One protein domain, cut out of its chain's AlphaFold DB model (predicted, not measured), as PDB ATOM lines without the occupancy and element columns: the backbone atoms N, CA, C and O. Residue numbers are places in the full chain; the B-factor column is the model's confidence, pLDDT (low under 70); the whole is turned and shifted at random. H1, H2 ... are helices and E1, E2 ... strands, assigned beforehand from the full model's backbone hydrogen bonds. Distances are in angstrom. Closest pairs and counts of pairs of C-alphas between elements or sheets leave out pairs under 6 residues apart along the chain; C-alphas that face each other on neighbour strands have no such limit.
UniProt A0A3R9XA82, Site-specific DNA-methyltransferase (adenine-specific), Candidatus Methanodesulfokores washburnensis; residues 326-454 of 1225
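This is residues 326 to 454 of the 1225 residues of the protein "Site-specific DNA-methyltransferase (adenine-specific)" of Candidatus Methanodesulfokores washburnensis (UniProt A0A3R9XA82). Three long helices, H1, H2 and H4, run the same way but splay apart, their centres making a triangle; H4 crosses one side of H1, and a small hairpin of two short strands, E1 and E2, packs on H2 residues 375 to 387. The short helix H5 folds back near H1 and H4, away from the hairpin, and the one-turn H3 packs on H2. The printed part has 129 residues, with five named helices and two named strands in the order H1 E1 E2 H2 H3 H4 H5; the sheet is antiparallel and the class is mostly helix. The whole is compact and rounded, with a radius of gyration of the C-alphas of 14.5 A and spans of 39 by 37 by 28 A.

H1 is residues 326 to 346, 30.0 A long, and starts with C-alpha 326 at (34.157, 22.186, -3.272). E1 is residues 360 to 363, 9.8 A, and E2 is residues 366 to 369, 9.6 A. H2 is residues 375 to 395, 30.0 A, with C-alpha 375 at (48.816, 10.882, 10.626). H3 is residues 401 to 404, 5.3 A. H4 is residues 418 to 437, 28.5 A. H5 is residues 444 to 451, 10.6 A, and ends with C-alpha 451 at (38.813, 34.178, 7.133).

H1 touches H4 with residues 336 to 344 alone, at a steep tilt of 44 degrees, the same way; their closest C-alphas, of Leu 340 and Ala 430, are 5.3 A apart. H1 and H2 are close but not clearly touching, with C-alphas 342 and 384 closest at 7.5 A. E1 and E2 form an antiparallel hairpin, with N 361 and O 368 at 3.0 A and N 363 and O 366 at 2.8 A, within hydrogen-bond range. The closest C-alphas of E1 and H2, of Val 363 and Val 383, are 6.3 A apart. H2 touches H3 with residues 381 to 388 alone; C-alphas 384 and 404 are closest, at 6.1 A. H2 and H4 are close but not clearly touching, at a shallow tilt of 30 degrees, with C-alphas 376 and 420 closest at 7.5 A. H5 is near H1, with 8 pairs of C-alphas within 10 A. E1 and H4 are apart. Every O i to N i+4 pair is within hydrogen-bond range in H1, H2 and H4; in H5 it is 2 of 4, and H3 is too short for such a pair.

The two C-alphas farthest apart, of Gly 365 and Pro 454, are 41.2 A apart. The printed part has no cut. The links H1 to E1 and H3 to H4 are long, 13 residues each. The mean pLDDT of the printed part is 77.5; it is under 70 in 33 residues, among them residues 394 to 403 and 436 to 454.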
ATOM      1  N   ASN A 326      34.955  21.510  -4.297       85.25
ATOM      2  CA  ASN A 326      34.157  22.186  -3.272       85.25
ATOM      3  C   ASN A 326      34.166  21.415  -1.937       85.25
ATOM      4  O   ASN A 326      34.337  22.026  -0.885       85.25
ATOM      5  N   LEU A 327      34.037  20.083  -1.974       90.06
ATOM      6  CA  LEU A 327      34.147  19.212  -0.799       90.06
ATOM      7  C   LEU A 327      35.526  19.335  -0.132       90.06
ATOM      8  O   LEU A 327      35.594  19.596   1.069       90.06
ATOM      9  N   SER A 328      36.616  19.208  -0.895       92.62
ATOM     10  CA  SER A 328      37.973  19.358  -0.357       92.62
ATOM     11  C   SER A 328      38.237  20.774   0.159       92.62
ATOM     12  O   SER A 328      38.874  20.931   1.194       92.62
ATOM     13  N   ARG A 329      37.708  21.813  -0.495       89.25
ATOM     14  CA  ARG A 329      37.868  23.211  -0.068       89.25
ATOM     15  C   ARG A 329      37.117  23.492   1.232       89.25
ATOM     16  O   ARG A 329      37.692  24.096   2.133       89.25
ATOM     17  N   MET A 330      35.895  22.972   1.388       87.31
ATOM     18  CA  MET A 330      35.170  23.011   2.665       87.31
ATOM     19  C   MET A 330      35.923  22.266   3.773       87.31
ATOM     20  O   MET A 330      36.070  22.813   4.861       87.31
ATOM     21  N   MET A 331      36.462  21.071   3.495       91.88
ATOM     22  CA  MET A 331      37.322  20.337   4.436       91.88
ATOM     23  C   MET A 331      38.521  21.182   4.902       91.88
ATOM     24  O   MET A 331      38.751  21.296   6.106       91.88
ATOM     25  N   THR A 332      39.265  21.811   3.983       92.00
ATOM     26  CA  THR A 332      40.452  22.606   4.345       92.00
ATOM     27  C   THR A 332      40.088  23.880   5.115       92.00
ATOM     28  O   THR A 332      40.763  24.210   6.091       92.00
ATOM     29  N   TYR A 333      38.997  24.566   4.752       87.38
ATOM     30  CA  TYR A 333      38.506  25.728   5.505       87.38
ATOM     31  C   TYR A 333      38.030  25.357   6.917       87.38
ATOM     32  O   TYR A 333      38.367  26.061   7.870       87.38
ATOM     33  N   VAL A 334      37.306  24.243   7.086       86.31
ATOM     34  CA  VAL A 334      36.906  23.753   8.419       86.31
ATOM     35  C   VAL A 334      38.128  23.371   9.251       86.31
ATOM     36  O   VAL A 334      38.189  23.733  10.424       86.31
ATOM     37  N   LEU A 335      39.131  22.710   8.664       89.69
ATOM     38  CA  LEU A 335      40.374  22.390   9.367       89.69
ATOM     39  C   LEU A 335      41.087  23.655   9.872       89.69
ATOM     40  O   LEU A 335      41.441  23.726  11.048       89.69
ATOM     41  N   GLY A 336      41.259  24.664   9.010       88.12
ATOM     42  CA  GLY A 336      41.858  25.943   9.396       88.12
ATOM     43  C   GLY A 336      41.074  26.640  10.514       88.12
ATOM     44  O   GLY A 336      41.671  27.113  11.481       88.12
ATOM     45  N   ALA A 337      39.739  26.626  10.438       81.81
ATOM     46  CA  ALA A 337      38.875  27.195  11.469       81.81
ATOM     47  C   ALA A 337      38.983  26.443  12.805       81.81
ATOM     48  O   ALA A 337      39.045  27.084  13.850       81.81
ATOM     49  N   LYS A 338      39.057  25.103  12.786       85.38
ATOM     50  CA  LYS A 338      39.252  24.267  13.984       85.38
ATOM     51  C   LYS A 338      40.612  24.510  14.639       85.38
ATOM     52  O   LYS A 338      40.672  24.629  15.859       85.38
ATOM     53  N   ILE A 339      41.690  24.625  13.855       88.56
ATOM     54  CA  ILE A 339      43.036  24.948  14.366       88.56
ATOM     55  C   ILE A 339      43.034  26.329  15.036       88.56
ATOM     56  O   ILE A 339      43.507  26.473  16.162       88.56
ATOM     57  N   LEU A 340      42.450  27.332  14.379       83.19
ATOM     58  CA  LEU A 340      42.346  28.688  14.912       83.19
ATOM     59  C   LEU A 340      41.462  28.754  16.171       83.19
ATOM     60  O   LEU A 340      41.861  29.356  17.165       83.19
ATOM     61  N   ALA A 341      40.307  28.081  16.168       79.56
ATOM     62  CA  ALA A 341      39.438  27.940  17.336       79.56
ATOM     63  C   ALA A 341      40.184  27.311  18.517       79.56
ATOM     64  O   ALA A 341      40.165  27.852  19.620       79.56
ATOM     65  N   TYR A 342      40.905  26.214  18.271       85.19
ATOM     66  CA  TYR A 342      41.726  25.557  19.279       85.19
ATOM     67  C   TYR A 342      42.773  26.499  19.871       85.19
ATOM     68  O   TYR A 342      42.896  26.592  21.089       85.19
ATOM     69  N   LYS A 343      43.498  27.235  19.021       85.12
ATOM     70  CA  LYS A 343      44.520  28.187  19.462       85.12
ATOM     71  C   LYS A 343      43.956  29.334  20.287       85.12
ATOM     72  O   LYS A 343      44.578  29.721  21.267       85.12
ATOM     73  N   VAL A 344      42.759  29.819  19.974       79.25
ATOM     74  CA  VAL A 344      42.072  30.805  20.819       79.25
ATOM     75  C   VAL A 344      41.652  30.197  22.169       79.25
ATOM     76  O   VAL A 344      41.840  30.831  23.204       79.25
ATOM     77  N   LEU A 345      41.153  28.956  22.206       79.38
ATOM     78  CA  LEU A 345      40.809  28.272  23.465       79.38
ATOM     79  C   LEU A 345      42.049  27.972  24.337       79.38
ATOM     80  O   LEU A 345      41.979  28.088  25.560       79.38
ATOM     81  N   GLU A 346      43.197  27.668  23.724       84.00
ATOM     82  CA  GLU A 346      44.502  27.442  24.380       84.00
ATOM     83  C   GLU A 346      44.960  28.653  25.222       84.00
ATOM     84  O   GLU A 346      45.718  28.496  26.176       84.00
ATOM     85  N   MET A 347      44.471  29.866  24.926       78.31
ATOM     86  CA  MET A 347      44.746  31.078  25.715       78.31
ATOM     87  C   MET A 347      43.994  31.152  27.044       78.31
ATOM     88  O   MET A 347      44.373  31.918  27.932       78.31
ATOM     89  N   HIS A 348      42.851  30.476  27.129       76.06
ATOM     90  CA  HIS A 348      41.827  30.736  28.141       76.06
ATOM     91  C   HIS A 348      41.563  29.526  29.037       76.06
ATOM     92  O   HIS A 348      41.089  29.696  30.159       76.06
ATOM     93  N   TYR A 349      41.916  28.325  28.579       77.38
ATOM     94  CA  TYR A 349      41.671  27.074  29.290       77.38
ATOM     95  C   TYR A 349      42.914  26.187  29.313       77.38
ATOM     96  O   TYR A 349      43.740  26.214  28.406       77.38
ATOM     97  N   ASN A 350      43.016  25.340  30.339       78.94
ATOM     98  CA  ASN A 350      44.129  24.407  30.530       78.94
ATOM     99  C   ASN A 350      44.004  23.151  29.633       78.94
ATOM    100  O   ASN A 350      43.895  22.016  30.113       78.94
ATOM    101  N   ILE A 351      43.967  23.368  28.319       82.69
ATOM    102  CA  ILE A 351      43.994  22.321  27.289       82.69
ATOM    103  C   ILE A 351      45.439  22.079  26.802       82.69
ATOM    104  O   ILE A 351      46.306  22.920  27.041       82.69
ATOM    105  N   PRO A 352      45.740  20.928  26.169       81.81
ATOM    106  CA  PRO A 352      47.083  20.640  25.660       81.81
ATOM    107  C   PRO A 352      47.587  21.713  24.686       81.81
ATOM    108  O   PRO A 352      46.816  22.286  23.925       81.81
ATOM    109  N   THR A 353      48.893  21.987  24.684       83.44
ATOM    110  CA  THR A 353      49.470  22.951  23.739       83.44
ATOM    111  C   THR A 353      49.643  22.305  22.366       83.44
ATOM    112  O   THR A 353      50.439  21.380  22.211       83.44
ATOM    113  N   LEU A 354      48.951  22.813  21.345       84.62
ATOM    114  CA  LEU A 354      49.076  22.312  19.976       84.62
ATOM    115  C   LEU A 354      50.370  22.842  19.346       84.62
ATOM    116  O   LEU A 354      50.408  23.953  18.813       84.62
ATOM    117  N   LYS A 355      51.450  22.059  19.409       79.50
ATOM    118  CA  LYS A 355      52.751  22.423  18.835       79.50
ATOM    119  C   LYS A 355      53.410  21.234  18.141       79.50
ATOM    120  O   LYS A 355      53.407  20.125  18.661       79.50
ATOM    121  N   PHE A 356      54.013  21.499  16.982       77.69
ATOM    122  CA  PHE A 356      54.898  20.557  16.298       77.69
ATOM    123  C   PHE A 356      56.282  20.543  16.967       77.69
ATOM    124  O   PHE A 356      56.931  21.587  17.078       77.69
ATOM    125  N   LEU A 357      56.741  19.359  17.366       66.62
ATOM    126  CA  LEU A 357      58.059  19.087  17.943       66.62
ATOM    127  C   LEU A 357      58.740  18.010  17.093       66.62
ATOM    128  O   LEU A 357      58.353  16.850  17.178       66.62
ATOM    129  N   ASP A 358      59.724  18.390  16.272       63.94
ATOM    130  CA  ASP A 358      60.535  17.469  15.452       63.94
ATOM    131  C   ASP A 358      59.697  16.409  14.699       63.94
ATOM    132  O   ASP A 358      59.876  15.208  14.872       63.94
ATOM    133  N   ASP A 359      58.726  16.884  13.909       71.69
ATOM    134  CA  ASP A 359      57.742  16.082  13.159       71.69
ATOM    135  C   ASP A 359      56.881  15.119  14.017       71.69
ATOM    136  O   ASP A 359      56.311  14.147  13.527       71.69
ATOM    137  N   SER A 360      56.695  15.450  15.299       76.62
ATOM    138  CA  SER A 360      55.691  14.852  16.190       76.62
ATOM    139  C   SER A 360      54.735  15.899  16.781       76.62
ATOM    140  O   SER A 360      55.069  17.085  16.878       76.62
ATOM    141  N   ILE A 361      53.541  15.462  17.187       79.88
ATOM    142  CA  ILE A 361      52.597  16.240  18.006       79.88
ATOM    143  C   ILE A 361      52.466  15.545  19.362       79.88
ATOM    144  O   ILE A 361      52.231  14.339  19.427       79.88
ATOM    145  N   GLU A 362      52.612  16.300  20.448       75.19
ATOM    146  CA  GLU A 362      52.478  15.780  21.811       75.19
ATOM    147  C   GLU A 362      51.054  16.006  22.342       75.19
ATOM    148  O   GLU A 362      50.525  17.118  22.279       75.19
ATOM    149  N   VAL A 363      50.424  14.950  22.860       71.62
ATOM    150  CA  VAL A 363      49.056  14.962  23.397       71.62
ATOM    151  C   VAL A 363      49.060  14.224  24.731       71.62
ATOM    152  O   VAL A 363      49.365  13.040  24.782       71.62
ATOM    153  N   ASP A 364      48.747  14.917  25.827       67.19
ATOM    154  CA  ASP A 364      48.672  14.343  27.183       67.19
ATOM    155  C   ASP A 364      49.922  13.540  27.635       67.19
ATOM    156  O   ASP A 364      49.839  12.660  28.489       67.19
ATOM    157  N   GLY A 365      51.100  13.889  27.100       67.75
ATOM    158  CA  GLY A 365      52.381  13.221  27.369       67.75
ATOM    159  C   GLY A 365      52.695  12.033  26.447       67.75
ATOM    160  O   GLY A 365      53.759  11.428  26.572       67.75
ATOM    161  N   GLU A 366      51.807  11.706  25.505       73.25
ATOM    162  CA  GLU A 366      52.056  10.773  24.405       73.25
ATOM    163  C   GLU A 366      52.540  11.555  23.172       73.25
ATOM    164  O   GLU A 366      51.901  12.516  22.739       73.25
ATOM    165  N   ARG A 367      53.676  11.156  22.587       77.75
ATOM    166  CA  ARG A 367      54.154  11.712  21.312       77.75
ATOM    167  C   ARG A 367      53.613  10.896  20.148       77.75
ATOM    168  O   ARG A 367      53.913   9.713  20.028       77.75
ATOM    169  N   ILE A 368      52.870  11.560  19.270       80.94
ATOM    170  CA  ILE A 368      52.404  11.010  18.000       80.94
ATOM    171  C   ILE A 368      53.415  11.425  16.927       80.94
ATOM    172  O   ILE A 368      53.442  12.588  16.521       80.94
ATOM    173  N   GLU A 369      54.272  10.497  16.499       80.75
ATOM    174  CA  GLU A 369      55.163  10.697  15.347       80.75
ATOM    175  C   GLU A 369      54.345  10.767  14.050       80.75
ATOM    176  O   GLU A 369      53.439   9.960  13.839       80.75
ATOM    177  N   ILE A 370      54.657  11.728  13.176       80.81
ATOM    178  CA  ILE A 370      53.977  11.909  11.889       80.81
ATOM    179  C   ILE A 370      54.864  11.315  10.799       80.81
ATOM    180  O   ILE A 370      55.837  11.921  10.350       80.81
ATOM    181  N   THR A 371      54.521  10.100  10.381       74.31
ATOM    182  CA  THR A 371      55.283   9.319   9.396       74.31
ATOM    183  C   THR A 371      54.643   9.362   8.009       74.31
ATOM    184  O   THR A 371      55.346   9.417   6.998       74.31
ATOM    185  N   ASP A 372      53.312   9.423   7.956       81.62
ATOM    186  CA  ASP A 372      52.508   9.711   6.775       81.62
ATOM    187  C   ASP A 372      51.789  11.067   6.946       81.62
ATOM    188  O   ASP A 372      51.335  11.396   8.043       81.62
ATOM    189  N   PRO A 373      51.606  11.869   5.879       81.25
ATOM    190  CA  PRO A 373      50.835  13.112   5.945       81.25
ATOM    191  C   PRO A 373      49.425  12.980   6.541       81.25
ATOM    192  O   PRO A 373      48.892  13.961   7.047       81.25
ATOM    193  N   ASN A 374      48.802  11.799   6.483       84.19
ATOM    194  CA  ASN A 374      47.476  11.540   7.045       84.19
ATOM    195  C   ASN A 374      47.494  11.275   8.563       84.19
ATOM    196  O   ASN A 374      46.439  11.407   9.188       84.19
ATOM    197  N   ASP A 375      48.657  10.993   9.166       83.69
ATOM    198  CA  ASP A 375      48.816  10.882  10.626       83.69
ATOM    199  C   ASP A 375      48.455  12.215  11.313       83.69
ATOM    200  O   ASP A 375      47.946  12.229  12.431       83.69
ATOM    201  N   ILE A 376      48.610  13.341  10.601       84.44
ATOM    202  CA  ILE A 376      48.171  14.679  11.032       84.44
ATOM    203  C   ILE A 376      46.674  14.719  11.339       84.44
ATOM    204  O   ILE A 376      46.282  15.288  12.356       84.44
ATOM    205  N   THR A 377      45.823  14.153  10.476       84.31
ATOM    206  CA  THR A 377      44.364  14.198  10.677       84.31
ATOM    207  C   THR A 377      43.978  13.429  11.942       84.31
ATOM    208  O   THR A 377      43.163  13.905  12.730       84.31
ATOM    209  N   GLU A 378      44.597  12.269  12.169       82.06
ATOM    210  CA  GLU A 378      44.405  11.460  13.378       82.06
ATOM    211  C   GLU A 378      44.919  12.195  14.629       82.06
ATOM    212  O   GLU A 378      44.188  12.319  15.613       82.06
ATOM    213  N   ALA A 379      46.132  12.754  14.578       84.38
ATOM    214  CA  ALA A 379      46.727  13.508  15.679       84.38
ATOM    215  C   ALA A 379      45.885  14.736  16.062       84.38
ATOM    216  O   ALA A 379      45.550  14.912  17.234       84.38
ATOM    217  N   LEU A 380      45.476  15.554  15.085       87.44
ATOM    218  CA  LEU A 380      44.637  16.730  15.325       87.44
ATOM    219  C   LEU A 380      43.255  16.345  15.861       87.44
ATOM    220  O   LEU A 380      42.789  16.958  16.818       87.44
ATOM    221  N   ASN A 381      42.611  15.305  15.323       85.75
ATOM    222  CA  ASN A 381      41.318  14.856  15.847       85.75
ATOM    223  C   ASN A 381      41.424  14.324  17.288       85.75
ATOM    224  O   ASN A 381      40.537  14.609  18.093       85.75
ATOM    225  N   ARG A 382      42.525  13.654  17.664       84.62
ATOM    226  CA  ARG A 382      42.806  13.299  19.069       84.62
ATOM    227  C   ARG A 382      43.006  14.533  19.946       84.62
ATOM    228  O   ARG A 382      42.398  14.613  21.007       84.62
ATOM    229  N   VAL A 383      43.790  15.515  19.497       86.12
ATOM    230  CA  VAL A 383      43.984  16.803  20.193       86.12
ATOM    231  C   VAL A 383      42.641  17.501  20.453       86.12
ATOM    232  O   VAL A 383      42.373  17.936  21.578       86.12
ATOM    233  N   PHE A 384      41.772  17.566  19.442       86.38
ATOM    234  CA  PHE A 384      40.452  18.188  19.532       86.38
ATOM    235  C   PHE A 384      39.496  17.424  20.466       86.38
ATOM    236  O   PHE A 384      38.825  18.044  21.295       86.38
ATOM    237  N   ALA A 385      39.465  16.090  20.394       83.25
ATOM    238  CA  ALA A 385      38.653  15.256  21.282       83.25
ATOM    239  C   ALA A 385      39.112  15.353  22.751       83.25
ATOM    240  O   ALA A 385      38.289  15.518  23.653       83.25
ATOM    241  N   THR A 386      40.426  15.327  22.996       83.75
ATOM    242  CA  THR A 386      41.014  15.467  24.337       83.75
ATOM    243  C   THR A 386      40.728  16.838  24.943       83.75
ATOM    244  O   THR A 386      40.351  16.921  26.113       83.75
ATOM    245  N   ALA A 387      40.840  17.919  24.161       80.19
ATOM    246  CA  ALA A 387      40.453  19.248  24.628       80.19
ATOM    247  C   ALA A 387      38.953  19.336  24.926       80.19
ATOM    248  O   ALA A 387      38.602  19.803  26.003       80.19
ATOM    249  N   SER A 388      38.087  18.826  24.042       79.06
ATOM    250  CA  SER A 388      36.630  18.804  24.264       79.06
ATOM    251  C   SER A 388      36.291  18.144  25.602       79.06
ATOM    252  O   SER A 388      35.676  18.770  26.461       79.06
ATOM    253  N   LYS A 389      36.817  16.936  25.842       80.25
ATOM    254  CA  LYS A 389      36.634  16.210  27.105       80.25
ATOM    255  C   LYS A 389      37.139  16.999  28.322       80.25
ATOM    256  O   LYS A 389      36.432  17.104  29.320       80.25
ATOM    257  N   ARG A 390      38.346  17.576  28.256       78.81
ATOM    258  CA  ARG A 390      38.911  18.384  29.357       78.81
ATOM    259  C   ARG A 390      38.077  19.634  29.647       78.81
ATOM    260  O   ARG A 390      37.943  20.009  30.810       78.81
ATOM    261  N   LEU A 391      37.524  20.282  28.623       75.88
ATOM    262  CA  LEU A 391      36.666  21.461  28.764       75.88
ATOM    263  C   LEU A 391      35.299  21.091  29.378       75.88
ATOM    264  O   LEU A 391      34.817  21.789  30.269       75.88
ATOM    265  N   GLU A 392      34.712  19.959  28.982       75.12
ATOM    266  CA  GLU A 392      33.490  19.410  29.593       75.12
ATOM    267  C   GLU A 392      33.704  19.072  31.082       75.12
ATOM    268  O   GLU A 392      32.932  19.508  31.942       75.12
ATOM    269  N   GLU A 393      34.796  18.369  31.409       76.31
ATOM    270  CA  GLU A 393      35.149  17.978  32.782       76.31
ATOM    271  C   GLU A 393      35.474  19.181  33.686       76.31
ATOM    272  O   GLU A 393      35.009  19.240  34.827       76.31
ATOM    273  N   SER A 394      36.258  20.151  33.200       69.06
ATOM    274  CA  SER A 394      36.730  21.279  34.021       69.06
ATOM    275  C   SER A 394      35.705  22.402  34.193       69.06
ATOM    276  O   SER A 394      35.699  23.049  35.240       69.06
ATOM    277  N   ILE A 395      34.817  22.617  33.216       65.94
ATOM    278  CA  ILE A 395      33.884  23.758  33.199       65.94
ATOM    279  C   ILE A 395      32.422  23.320  33.429       65.94
ATOM    280  O   ILE A 395      31.519  24.152  33.473       65.94
ATOM    281  N   LYS A 396      32.167  22.013  33.617       61.69
ATOM    282  CA  LYS A 396      30.827  21.413  33.832       61.69
ATOM    283  C   LYS A 396      29.824  21.709  32.706       61.69
ATOM    284  O   LYS A 396      28.608  21.681  32.911       61.69
ATOM    285  N   ILE A 397      30.343  21.986  31.516       60.50
ATOM    286  CA  ILE A 397      29.579  22.273  30.305       60.50
ATOM    287  C   ILE A 397      29.275  20.968  29.572       60.50
ATOM    288  O   ILE A 397      30.048  20.019  29.631       60.50
ATOM    289  N   ARG A 398      28.089  20.894  28.960       53.06
ATOM    290  CA  ARG A 398      27.480  19.613  28.570       53.06
ATOM    291  C   ARG A 398      27.818  19.105  27.170       53.06
ATOM    292  O   ARG A 398      27.526  17.939  26.923       53.06
ATOM    293  N   ASP A 399      28.362  19.938  26.280       61.06
ATOM    294  CA  ASP A 399      28.743  19.504  24.930       61.06
ATOM    295  C   ASP A 399      29.655  20.520  24.213       61.06
ATOM    296  O   ASP A 399      29.207  21.620  23.889       61.06
ATOM    297  N   PHE A 400      30.909  20.156  23.922       66.56
ATOM    298  CA  PHE A 400      31.786  20.926  23.014       66.56
ATOM    299  C   PHE A 400      31.877  20.329  21.601       66.56
ATOM    300  O   PHE A 400      32.487  20.928  20.707       66.56
ATOM    301  N   ARG A 401      31.260  19.169  21.355       64.38
ATOM    302  CA  ARG A 401      31.398  18.427  20.094       64.38
ATOM    303  C   ARG A 401      30.958  19.211  18.853       64.38
ATOM    304  O   ARG A 401      31.676  19.103  17.868       64.38
ATOM    305  N   PRO A 402      29.913  20.071  18.847       64.50
ATOM    306  CA  PRO A 402      29.542  20.850  17.654       64.50
ATOM    307  C   PRO A 402      30.656  21.748  17.077       64.50
ATOM    308  O   PRO A 402      30.586  22.161  15.917       64.50
ATOM    309  N   LEU A 403      31.683  22.064  17.872       69.38
ATOM    310  CA  LEU A 403      32.855  22.817  17.427       69.38
ATOM    311  C   LEU A 403      33.885  21.941  16.696       69.38
ATOM    312  O   LEU A 403      34.483  22.374  15.710       69.38
ATOM    313  N   PHE A 404      34.113  20.725  17.197       77.12
ATOM    314  CA  PHE A 404      35.244  19.879  16.809       77.12
ATOM    315  C   PHE A 404      34.859  18.582  16.080       77.12
ATOM    316  O   PHE A 404      35.694  18.042  15.358       77.12
ATOM    317  N   GLU A 405      33.619  18.114  16.200       80.00
ATOM    318  CA  GLU A 405      33.021  17.017  15.430       80.00
ATOM    319  C   GLU A 405      32.176  17.615  14.294       80.00
ATOM    320  O   GLU A 405      30.982  17.874  14.424       80.00
ATOM    321  N   THR A 406      32.817  17.858  13.153       82.31
ATOM    322  CA  THR A 406      32.225  18.508  11.974       82.31
ATOM    323  C   THR A 406      31.781  17.511  10.895       82.31
ATOM    324  O   THR A 406      31.359  17.893   9.799       82.31
ATOM    325  N   GLY A 407      31.815  16.212  11.204       87.12
ATOM    326  CA  GLY A 407      31.187  15.157  10.414       87.12
ATOM    327  C   GLY A 407      31.991  14.811   9.165       87.12
ATOM    328  O   GLY A 407      33.073  14.235   9.258       87.12
ATOM    329  N   LEU A 408      31.460  15.118   7.978       87.75
ATOM    330  CA  LEU A 408      32.139  14.812   6.718       87.75
ATOM    331  C   LEU A 408      33.443  15.612   6.563       87.75
ATOM    332  O   LEU A 408      34.385  15.115   5.945       87.75
ATOM    333  N   TYR A 409      33.524  16.826   7.125       89.62
ATOM    334  CA  TYR A 409      34.680  17.708   6.935       89.62
ATOM    335  C   TYR A 409      35.921  17.257   7.730       89.62
ATOM    336  O   TYR A 409      37.043  17.521   7.303       89.62
ATOM    337  N   ASP A 410      35.744  16.487   8.813       88.62
ATOM    338  CA  ASP A 410      36.849  15.902   9.600       88.62
ATOM    339  C   ASP A 410      37.600  14.788   8.854       88.62
ATOM    340  O   ASP A 410      38.681  14.371   9.268       88.62
ATOM    341  N   MET A 411      37.038  14.292   7.748       90.19
ATOM    342  CA  MET A 411      37.596  13.200   6.951       90.19
ATOM    343  C   MET A 411      38.655  13.666   5.931       90.19
ATOM    344  O   MET A 411      38.891  12.974   4.937       90.19
ATOM    345  N   ILE A 412      39.272  14.833   6.143       92.94
ATOM    346  CA  ILE A 412      40.317  15.402   5.280       92.94
ATOM    347  C   ILE A 412      41.559  14.502   5.193       92.94
ATOM    348  O   ILE A 412      41.950  13.840   6.157       92.94
ATOM    349  N   VAL A 413      42.177  14.464   4.010       92.44
ATOM    350  CA  VAL A 413      43.333  13.613   3.699       92.44
ATOM    351  C   VAL A 413      44.341  14.357   2.833       92.44
ATOM    352  O   VAL A 413      43.966  15.232   2.052       92.44
ATOM    353  N   PHE A 414      45.615  13.990   2.961       92.69
ATOM    354  CA  PHE A 414      46.741  14.742   2.405       92.69
ATOM    355  C   PHE A 414      47.618  13.883   1.482       92.69
ATOM    356  O   PHE A 414      47.775  12.679   1.708       92.69
ATOM    357  N   LYS A 415      48.228  14.509   0.461       90.62
ATOM    358  CA  LYS A 415      49.288  13.914  -0.379       90.62
ATOM    359  C   LYS A 415      50.637  14.614  -0.163       90.62
ATOM    360  O   LYS A 415      50.723  15.837  -0.224       90.62
ATOM    361  N   GLY A 416      51.703  13.826  -0.017       85.88
ATOM    362  CA  GLY A 416      53.093  14.299   0.037       85.88
ATOM    363  C   GLY A 416      53.495  14.983   1.353       85.88
ATOM    364  O   GLY A 416      52.699  15.654   2.003       85.88
ATOM    365  N   SER A 417      54.769  14.852   1.731       80.38
ATOM    366  CA  SER A 417      55.320  15.392   2.989       80.38
ATOM    367  C   SER A 417      55.302  16.924   3.088       80.38
ATOM    368  O   SER A 417      55.383  17.468   4.186       80.38
ATOM    369  N   GLY A 418      55.126  17.642   1.972       84.06
ATOM    370  CA  GLY A 418      54.901  19.095   1.975       84.06
ATOM    371  C   GLY A 418      53.659  19.522   2.770       84.06
ATOM    372  O   GLY A 418      53.686  20.575   3.406       84.06
ATOM    373  N   ALA A 419      52.633  18.666   2.851       87.62
ATOM    374  CA  ALA A 419      51.432  18.927   3.643       87.62
ATOM    375  C   ALA A 419      51.751  19.140   5.132       87.62
ATOM    376  O   ALA A 419      51.156  20.010   5.764       87.62
ATOM    377  N   ILE A 420      52.746  18.418   5.669       85.94
ATOM    378  CA  ILE A 420      53.213  18.558   7.056       85.94
ATOM    379  C   ILE A 420      53.722  19.984   7.297       85.94
ATOM    380  O   ILE A 420      53.320  20.638   8.258       85.94
ATOM    381  N   LYS A 421      54.528  20.515   6.368       85.12
ATOM    382  CA  LYS A 421      55.054  21.887   6.437       85.12
ATOM    383  C   LYS A 421      53.944  22.936   6.347       85.12
ATOM    384  O   LYS A 421      53.973  23.901   7.102       85.12
ATOM    385  N   LYS A 422      52.959  22.745   5.461       88.69
ATOM    386  CA  LYS A 422      51.825  23.673   5.307       88.69
ATOM    387  C   LYS A 422      50.902  23.661   6.535       88.69
ATOM    388  O   LYS A 422      50.523  24.726   7.005       88.69
ATOM    389  N   VAL A 423      50.590  22.495   7.113       89.06
ATOM    390  CA  VAL A 423      49.800  22.413   8.363       89.06
ATOM    391  C   VAL A 423      50.571  22.989   9.553       89.06
ATOM    392  O   VAL A 423      49.983  23.694  10.371       89.06
ATOM    393  N   LYS A 424      51.888  22.769   9.631       87.25
ATOM    394  CA  LYS A 424      52.745  23.429  10.623       87.25
ATOM    395  C   LYS A 424      52.690  24.956  10.485       87.25
ATOM    396  O   LYS A 424      52.426  25.622  11.479       87.25
ATOM    397  N   ALA A 425      52.815  25.493   9.269       86.50
ATOM    398  CA  ALA A 425      52.679  26.928   9.006       86.50
ATOM    399  C   ALA A 425      51.283  27.473   9.377       86.50
ATOM    400  O   ALA A 425      51.184  28.551   9.955       86.50
ATOM    401  N   LEU A 426      50.200  26.720   9.133       88.38
ATOM    402  CA  LEU A 426      48.853  27.091   9.599       88.38
ATOM    403  C   LEU A 426      48.771  27.200  11.125       88.38
ATOM    404  O   LEU A 426      48.166  28.139  11.636       88.38
ATOM    405  N   ILE A 427      49.376  26.256  11.852       88.62
ATOM    406  CA  ILE A 427      49.420  26.283  13.320       88.62
ATOM    407  C   ILE A 427      50.282  27.450  13.810       88.62
ATOM    408  O   ILE A 427      49.872  28.122  14.748       88.62
ATOM    409  N   GLU A 428      51.422  27.727  13.174       86.38
ATOM    410  CA  GLU A 428      52.312  28.848  13.511       86.38
ATOM    411  C   GLU A 428      51.644  30.214  13.269       86.38
ATOM    412  O   GLU A 428      51.688  31.077  14.144       86.38
ATOM    413  N   VAL A 429      50.940  30.402  12.145       84.38
ATOM    414  CA  VAL A 429      50.163  31.629  11.890       84.38
ATOM    415  C   VAL A 429      48.974  31.742  12.849       84.38
ATOM    416  O   VAL A 429      48.707  32.830  13.357       84.38
ATOM    417  N   ALA A 430      48.287  30.640  13.171       84.38
ATOM    418  CA  ALA A 430      47.248  30.642  14.200       84.38
ATOM    419  C   ALA A 430      47.808  30.974  15.601       84.38
ATOM    420  O   ALA A 430      47.128  31.648  16.373       84.38
ATOM    421  N   ASP A 431      49.048  30.579  15.912       84.69
ATOM    422  CA  ASP A 431      49.761  30.953  17.143       84.69
ATOM    423  C   ASP A 431      50.131  32.448  17.158       84.69
ATOM    424  O   ASP A 431      49.921  33.126  18.160       84.69
ATOM    425  N   ALA A 432      50.583  33.006  16.033       78.81
ATOM    426  CA  ALA A 432      50.847  34.442  15.903       78.81
ATOM    427  C   ALA A 432      49.559  35.290  15.995       78.81
ATOM    428  O   ALA A 432      49.554  36.381  16.578       78.81
ATOM    429  N   ILE A 433      48.437  34.783  15.466       76.25
ATOM    430  CA  ILE A 433      47.106  35.380  15.657       76.25
ATOM    431  C   ILE A 433      46.717  35.311  17.135       76.25
ATOM    432  O   ILE A 433      46.311  36.328  17.690       76.25
ATOM    433  N   LYS A 434      46.889  34.158  17.789       78.62
ATOM    434  CA  LYS A 434      46.644  33.960  19.225       78.62
ATOM    435  C   LYS A 434      47.407  34.979  20.083       78.62
ATOM    436  O   LYS A 434      46.802  35.666  20.900       78.62
ATOM    437  N   GLU A 435      48.712  35.140  19.860       71.25
ATOM    438  CA  GLU A 435      49.526  36.146  20.557       71.25
ATOM    439  C   GLU A 435      49.011  37.574  20.303       71.25
ATOM    440  O   GLU A 435      48.824  38.347  21.244       71.25
ATOM    441  N   SER A 436      48.674  37.902  19.051       64.56
ATOM    442  CA  SER A 436      48.107  39.209  18.679       64.56
ATOM    443  C   SER A 436      46.742  39.485  19.337       64.56
ATOM    444  O   SER A 436      46.453  40.620  19.724       64.56
ATOM    445  N   LEU A 437      45.904  38.455  19.492       64.44
ATOM    446  CA  LEU A 437      44.588  38.526  20.136       64.44
ATOM    447  C   LEU A 437      44.672  38.700  21.657       64.44
ATOM    448  O   LEU A 437      43.745  39.255  22.248       64.44
ATOM    449  N   GLY A 438      45.794  38.335  22.286       58.59
ATOM    450  CA  GLY A 438      46.035  38.560  23.719       58.59
ATOM    451  C   GLY A 438      45.987  40.036  24.124       58.59
ATOM    452  O   GLY A 438      45.754  40.360  25.287       58.59
ATOM    453  N   HIS A 439      46.136  40.936  23.151       51.81
ATOM    454  CA  HIS A 439      46.016  42.379  23.327       51.81
ATOM    455  C   HIS A 439      44.641  42.948  22.918       51.81
ATOM    456  O   HIS A 439      44.403  44.137  23.125       51.81
ATOM    457  N   LEU A 440      43.746  42.151  22.306       53.28
ATOM    458  CA  LEU A 440      42.556  42.628  21.573       53.28
ATOM    459  C   LEU A 440      41.338  41.669  21.700       53.28
ATOM    460  O   LEU A 440      40.948  41.040  20.710       53.28
ATOM    461  N   PRO A 441      40.683  41.578  22.879       49.78
ATOM    462  CA  PRO A 441      39.758  40.481  23.215       49.78
ATOM    463  C   PRO A 441      38.506  40.275  22.343       49.78
ATOM    464  O   PRO A 441      37.899  39.216  22.445       49.78
ATOM    465  N   GLY A 442      38.106  41.231  21.495       50.69
ATOM    466  CA  GLY A 442      36.954  41.076  20.587       50.69
ATOM    467  C   GLY A 442      37.227  41.401  19.124       50.69
ATOM    468  O   GLY A 442      36.298  41.601  18.347       50.69
ATOM    469  N   ILE A 443      38.496  41.374  18.696       54.97
ATOM    470  CA  ILE A 443      38.804  41.292  17.257       54.97
ATOM    471  C   ILE A 443      38.419  39.916  16.675       54.97
ATOM    472  O   ILE A 443      38.346  39.745  15.462       54.97
ATOM    473  N   ILE A 444      38.072  38.952  17.527       55.78
ATOM    474  CA  ILE A 444      37.788  37.558  17.174       55.78
ATOM    475  C   ILE A 444      36.494  37.399  16.344       55.78
ATOM    476  O   ILE A 444      36.426  36.532  15.478       55.78
ATOM    477  N   GLY A 445      35.521  38.310  16.465       51.09
ATOM    478  CA  GLY A 445      34.415  38.394  15.498       51.09
ATOM    479  C   GLY A 445      34.888  38.806  14.093       51.09
ATOM    480  O   GLY A 445      34.511  38.196  13.094       51.09
ATOM    481  N   TYR A 446      35.792  39.791  14.007       55.53
ATOM    482  CA  TYR A 446      36.365  40.250  12.736       55.53
ATOM    483  C   TYR A 446      37.326  39.232  12.104       55.53
ATOM    484  O   TYR A 446      37.404  39.193  10.874       55.53
ATOM    485  N   VAL A 447      38.028  38.419  12.916       58.38
ATOM    486  CA  VAL A 447      38.884  37.287  12.482       58.38
ATOM    487  C   VAL A 447      38.158  36.456  11.435       58.38
ATOM    488  O   VAL A 447      38.695  36.188  10.360       58.38
ATOM    489  N   TYR A 448      36.905  36.114  11.718       58.44
ATOM    490  CA  TYR A 448      36.113  35.277  10.841       58.44
ATOM    491  C   TYR A 448      35.625  36.011   9.582       58.44
ATOM    492  O   TYR A 448      35.649  35.443   8.488       58.44
ATOM    493  N   GLU A 449      35.231  37.285   9.687       56.72
ATOM    494  CA  GLU A 449      34.778  38.057   8.522       56.72
ATOM    495  C   GLU A 449      35.847  38.159   7.417       56.72
ATOM    496  O   GLU A 449      35.484  38.253   6.243       56.72
ATOM    497  N   GLY A 450      37.138  38.096   7.769       59.47
ATOM    498  CA  GLY A 450      38.251  37.996   6.816       59.47
ATOM    499  C   GLY A 450      38.666  36.566   6.435       59.47
ATOM    500  O   GLY A 450      39.263  36.379   5.376       59.47
ATOM    501  N   PHE A 451      38.345  35.565   7.262       65.44
ATOM    502  CA  PHE A 451      38.813  34.178   7.133       65.44
ATOM    503  C   PHE A 451      38.333  33.478   5.848       65.44
ATOM    504  O   PHE A 451      39.102  32.761   5.212       65.44
ATOM    505  N   ILE A 452      37.083  33.720   5.432       67.81
ATOM    506  CA  ILE A 452      36.537  33.241   4.150       67.81
ATOM    507  C   ILE A 452      36.028  34.455   3.353       67.81
ATOM    508  O   ILE A 452      35.053  35.088   3.778       67.81
ATOM    509  N   PRO A 453      36.635  34.799   2.201       64.31
ATOM    510  CA  PRO A 453      36.217  35.917   1.357       64.31
ATOM    511  C   PRO A 453      34.741  35.847   0.920       64.31
ATOM    512  O   PRO A 453      34.192  34.752   0.781       64.31
ATOM    513  N   PRO A 454      34.084  36.985   0.624       59.25
ATOM    514  CA  PRO A 454      32.713  36.990   0.104       59.25
ATOM    515  C   PRO A 454      32.540  36.167  -1.185       59.25
ATOM    516  O   PRO A 454      31.546  35.458  -1.329       59.25
TER     517      PRO A 454